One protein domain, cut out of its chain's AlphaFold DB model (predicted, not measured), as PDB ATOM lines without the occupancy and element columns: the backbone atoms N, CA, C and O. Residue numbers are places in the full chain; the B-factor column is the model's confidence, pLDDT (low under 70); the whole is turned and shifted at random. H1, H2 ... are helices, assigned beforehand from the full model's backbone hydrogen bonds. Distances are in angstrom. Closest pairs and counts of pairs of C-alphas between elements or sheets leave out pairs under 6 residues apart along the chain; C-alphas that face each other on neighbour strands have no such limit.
ATOM      1  N   LEU A 179      66.143  93.737 100.034       97.56
ATOM      2  CA  LEU A 179      65.518  95.033  99.738       97.56
ATOM      3  C   LEU A 179      64.172  94.873  99.020       97.56
ATOM      4  O   LEU A 179      63.248  95.658  99.235       97.56
ATOM      5  N   TYR A 180      64.019  93.822  98.212       98.19
ATOM      6  CA  TYR A 180      62.749  93.522  97.566       98.19
ATOM      7  C   TYR A 180      61.629  93.198  98.568       98.19
ATOM      8  O   TYR A 180      60.476  93.532  98.308       98.19
ATOM      9  N   ASP A 181      61.925  92.630  99.738       97.56
ATOM     10  CA  ASP A 181      60.924  92.415 100.793       97.56
ATOM     11  C   ASP A 181      60.534  93.718 101.513       97.56
ATOM     12  O   ASP A 181      59.446  93.813 102.078       97.56
ATOM     13  N   HIS A 182      61.378  94.749 101.409       95.12
ATOM     14  CA  HIS A 182      61.168  96.087 101.967       95.12
ATOM     15  C   HIS A 182      60.556  97.082 100.963       95.12
ATOM     16  O   HIS A 182      60.593  98.294 101.173       95.12
ATOM     17  N   GLY A 183      59.970  96.581  99.870       94.50
ATOM     18  CA  GLY A 183      59.204  97.383  98.912       94.50
ATOM     19  C   GLY A 183      60.015  98.054  97.812       94.50
ATOM     20  O   GLY A 183      59.450  98.787  97.001       94.50
ATOM     21  N   TYR A 184      61.317  97.796  97.719       97.00
ATOM     22  CA  TYR A 184      62.091  98.194  96.547       97.00
ATOM     23  C   TYR A 184      61.700  97.318  95.361       97.00
ATOM     24  O   TYR A 184      61.641  96.107  95.488       97.00
ATOM     25  N   THR A 185      61.440  97.892  94.187       95.75
ATOM     26  CA  THR A 185      61.025  97.118  92.993       95.75
ATOM     27  C   THR A 185      62.041  97.174  91.854       95.75
ATOM     28  O   THR A 185      62.047  96.301  90.987       95.75
ATOM     29  N   SER A 186      62.951  98.150  91.892       94.06
ATOM     30  CA  SER A 186      64.080  98.325  90.977       94.06
ATOM     31  C   SER A 186      65.276  98.840  91.775       94.06
ATOM     32  O   SER A 186      65.141  99.850  92.455       94.06
ATOM     33  N   LEU A 187      66.432  98.178  91.681       92.00
ATOM     34  CA  LEU A 187      67.631  98.511  92.461       92.00
ATOM     35  C   LEU A 187      68.664  99.233  91.594       92.00
ATOM     36  O   LEU A 187      68.924  98.839  90.458       92.00
ATOM     37  N   GLY A 188      69.190 100.353  92.071       87.44
ATOM     38  CA  GLY A 188      70.377 101.009  91.512       87.44
ATOM     39  C   GLY A 188      71.025 101.814  92.626       87.44
ATOM     40  O   GLY A 188      71.044 101.320  93.744       87.44
ATOM     41  N   GLY A 189      71.501 103.028  92.358       86.44
ATOM     42  CA  GLY A 189      72.214 103.813  93.367       86.44
ATOM     43  C   GLY A 189      71.366 104.185  94.588       86.44
ATOM     44  O   GLY A 189      70.191 104.537  94.444       86.44
ATOM     45  N   ILE A 190      71.969 104.180  95.779       85.69
ATOM     46  CA  ILE A 190      71.361 104.619  97.047       85.69
ATOM     47  C   ILE A 190      70.765 106.024  96.893       85.69
ATOM     48  O   ILE A 190      69.640 106.279  97.310       85.69
ATOM     49  N   GLY A 191      71.481 106.930  96.218       78.50
ATOM     50  CA  GLY A 191      71.043 108.315  96.022       78.50
ATOM     51  C   GLY A 191      69.852 108.493  95.072       78.50
ATOM     52  O   GLY A 191      69.313 109.594  94.984       78.50
ATOM     53  N   ASN A 192      69.440 107.448  94.345       82.44
ATOM     54  CA  ASN A 192      68.369 107.536  93.351       82.44
ATOM     55  C   ASN A 192      67.288 106.456  93.475       82.44
ATOM     56  O   ASN A 192      66.440 106.341  92.585       82.44
ATOM     57  N   THR A 193      67.300 105.674  94.554       88.88
ATOM     58  CA  THR A 193      66.387 104.544  94.732       88.88
ATOM     59  C   THR A 193      65.665 104.628  96.073       88.88
ATOM     60  O   THR A 193      66.285 104.634  97.130       88.88
ATOM     61  N   LEU A 194      64.339 104.629  96.018       89.50
ATOM     62  CA  LEU A 194      63.412 104.602  97.142       89.50
ATOM     63  C   LEU A 194      62.498 103.367  97.040       89.50
ATOM     64  O   LEU A 194      62.321 102.823  95.940       89.50
ATOM     65  N   PRO A 195      61.875 102.935  98.154       90.62
ATOM     66  CA  PRO A 195      60.771 101.987  98.110       90.62
ATOM     67  C   PRO A 195      59.659 102.470  97.171       90.62
ATOM     68  O   PRO A 195      59.425 103.668  96.997       90.62
ATOM     69  N   ASN A 196      58.976 101.530  96.530       90.12
ATOM     70  CA  ASN A 196      57.935 101.843  95.569       90.12
ATOM     71  C   ASN A 196      56.665 102.317  96.276       90.12
ATOM     72  O   ASN A 196      56.031 101.542  96.988       90.12
ATOM     73  N   ILE A 197      56.238 103.549  96.002       85.38
ATOM     74  CA  ILE A 197      55.055 104.148  96.633       85.38
ATOM     75  C   ILE A 197      53.767 103.341  96.405       85.38
ATOM     76  O   ILE A 197      52.886 103.328  97.259       85.38
ATOM     77  N   ALA A 198      53.667 102.600  95.295       84.50
ATOM     78  CA  ALA A 198      52.518 101.739  95.012       84.50
ATOM     79  C   ALA A 198      52.421 100.523  95.953       84.50
ATOM     80  O   ALA A 198      51.402  99.837  95.973       84.50
ATOM     81  N   LEU A 199      53.477 100.249  96.726       90.56
ATOM     82  CA  LEU A 199      53.522  99.209  97.751       90.56
ATOM     83  C   LEU A 199      53.328  99.760  99.165       90.56
ATOM     84  O   LEU A 199      53.342  98.975 100.114       90.56
ATOM     85  N   GLN A 200      53.162 101.074  99.333       91.00
ATOM     86  CA  GLN A 200      53.004 101.674 100.651       91.00
ATOM     87  C   GLN A 200      51.670 101.255 101.286       91.00
ATOM     88  O   GLN A 200      50.601 101.344 100.681       91.00
ATOM     89  N   ARG A 201      51.735 100.788 102.530       87.75
ATOM     90  CA  ARG A 201      50.586 100.434 103.365       87.75
ATOM     91  C   ARG A 201      50.140 101.640 104.205       87.75
ATOM     92  O   ARG A 201      50.931 102.559 104.420       87.75
ATOM     93  N   PRO A 202      48.906 101.633 104.749       83.31
ATOM     94  CA  PRO A 202      48.402 102.729 105.585       83.31
ATOM     95  C   PRO A 202      49.245 103.035 106.834       83.31
ATOM     96  O   PRO A 202      49.187 104.147 107.346       83.31
ATOM     97  N   ASP A 203      50.023 102.066 107.324       84.12
ATOM     98  CA  ASP A 203      50.933 102.213 108.469       84.12
ATOM     99  C   ASP A 203      52.309 102.804 108.094       84.12
ATOM    100  O   ASP A 203      53.182 102.932 108.952       84.12
ATOM    101  N   GLY A 204      52.522 103.153 106.820       81.25
ATOM    102  CA  GLY A 204      53.780 103.684 106.293       81.25
ATOM    103  C   GLY A 204      54.818 102.621 105.918       81.25
ATOM    104  O   GLY A 204      55.814 102.960 105.275       81.25
ATOM    105  N   SER A 205      54.594 101.346 106.257       90.00
ATOM    106  CA  SER A 205      55.434 100.235 105.796       90.00
ATOM    107  C   SER A 205      55.189  99.941 104.315       90.00
ATOM    108  O   SER A 205      54.189 100.369 103.741       90.00
ATOM    109  N   HIS A 206      56.090  99.197 103.673       93.06
ATOM    110  CA  HIS A 206      55.904  98.776 102.288       93.06
ATOM    111  C   HIS A 206      55.667  97.270 102.207       93.06
ATOM    112  O   HIS A 206      56.275  96.479 102.930       93.06
ATOM    113  N   ALA A 207      54.754  96.869 101.327       94.88
ATOM    114  CA  ALA A 207      54.611  95.481 100.935       94.88
ATOM    115  C   ALA A 207      55.828  95.027 100.105       94.88
ATOM    116  O   ALA A 207      56.457  95.850  99.441       94.88
ATOM    117  N   PRO A 208      56.142  93.724 100.094       97.81
ATOM    118  CA  PRO A 208      57.200  93.182  99.249       97.81
ATOM    119  C   PRO A 208      56.976  93.420  97.750       97.81
ATOM    120  O   PRO A 208      55.841  93.489  97.278       97.81
ATOM    121  N   ALA A 209      58.063  93.452  96.983       97.00
ATOM    122  CA  ALA A 209      58.098  93.755  95.555       97.00
ATOM    123  C   ALA A 209      57.155  92.878  94.718       97.00
ATOM    124  O   ALA A 209      56.437  93.374  93.855       97.00
ATOM    125  N   TYR A 210      57.081  91.582  95.019       96.62
ATOM    126  CA  TYR A 210      56.205  90.636  94.320       96.62
ATOM    127  C   TYR A 210      54.700  90.884  94.546       96.62
ATOM    128  O   TYR A 210      53.885  90.233  93.900       96.62
ATOM    129  N   HIS A 211      54.309  91.815  95.426       94.81
ATOM    130  CA  HIS A 211      52.926  92.292  95.550       94.81
ATOM    131  C   HIS A 211      52.606  93.486  94.641       94.81
ATOM    132  O   HIS A 211      51.466  93.952  94.641       94.81
ATOM    133  N   LEU A 212      53.571  94.001  93.871       93.31
ATOM    134  CA  LEU A 212      53.320  95.115  92.963       93.31
ATOM    135  C   LEU A 212      52.361  94.650  91.870       93.31
ATOM    136  O   LEU A 212      52.730  93.829  91.035       93.31
ATOM    137  N   ALA A 213      51.136  95.176  91.889       81.31
ATOM    138  CA  ALA A 213      50.075  94.760  90.977       81.31
ATOM    139  C   ALA A 213      50.337  95.184  89.525       81.31
ATOM    140  O   ALA A 213      50.000  94.447  88.604       81.31
ATOM    141  N   ASP A 214      50.946  96.356  89.323       79.44
ATOM    142  CA  ASP A 214      51.301  96.869  88.001       79.44
ATOM    143  C   ASP A 214      52.820  96.902  87.821       79.44
ATOM    144  O   ASP A 214      53.502  97.817  88.289       79.44
ATOM    145  N   GLY A 215      53.350  95.924  87.084       77.38
ATOM    146  CA  GLY A 215      54.771  95.850  86.749       77.38
ATOM    147  C   GLY A 215      55.340  97.085  86.034       77.38
ATOM    148  O   GLY A 215      56.549  97.293  86.072       77.38
ATOM    149  N   ARG A 216      54.518  97.953  85.423       78.12
ATOM    150  CA  ARG A 216      54.994  99.215  84.812       78.12
ATOM    151  C   ARG A 216      55.497 100.208  85.854       78.12
ATOM    152  O   ARG A 216      56.363 101.028  85.559       78.12
ATOM    153  N   LEU A 217      54.999 100.097  87.084       82.81
ATOM    154  CA  LEU A 217      55.438 100.905  88.215       82.81
ATOM    155  C   LEU A 217      56.752 100.396  88.813       82.81
ATOM    156  O   LEU A 217      57.208 100.956  89.801       82.81
ATOM    157  N   GLU A 218      57.403  99.383  88.231       87.62
ATOM    158  CA  GLU A 218      58.658  98.811  88.732       87.62
ATOM    159  C   GLU A 218      59.721  99.871  89.070       87.62
ATOM    160  O   GLU A 218      60.479  99.707  90.028       87.62
TER     161      GLU A 218
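Overview. This is residues 179 to 218 of the 515 residues of the protein "Putative FAD synthase" of Tetrabaena socialis (UniProt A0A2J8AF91). The printed part has little regular structure: a winding chain makes two wide loops that reach to opposite ends, round Gly 189 and round Pro 202, with a one-turn helix at each end of the printed part. It has 40 residues, with two named helices, H1 then H2, and no named strand. Its class is all helix, though the helices hold only 8 of the 40 residues. It is compact, with a radius of gyration of the C-alphas of 9.5 A, and spans 26 by 21 by 14 A.

Along the chain. Find C-alpha 179 at (65.518, 95.033, 99.738); H1 runs from there to residue 182, 5.0 A. Pass residues 183 to 214 to reach H2, residues 215 to 218, 5.3 A long, ending at C-alpha 218 at (58.658, 98.811, 88.732).

Arrangement. H1 and H2 are apart. Each is too short for an O i to N i+4 pair, but its one O i to N i+3 pair is within hydrogen-bond range.

Size, cuts and confidence. Look at the C-alphas of Gly 189 and Pro 202, the two farthest apart, at 26.8 A. The link from H1 to H2 is long, with 32 residues. The printed part has no cut; its mean pLDDT is 89.3, and no printed residue is under 70.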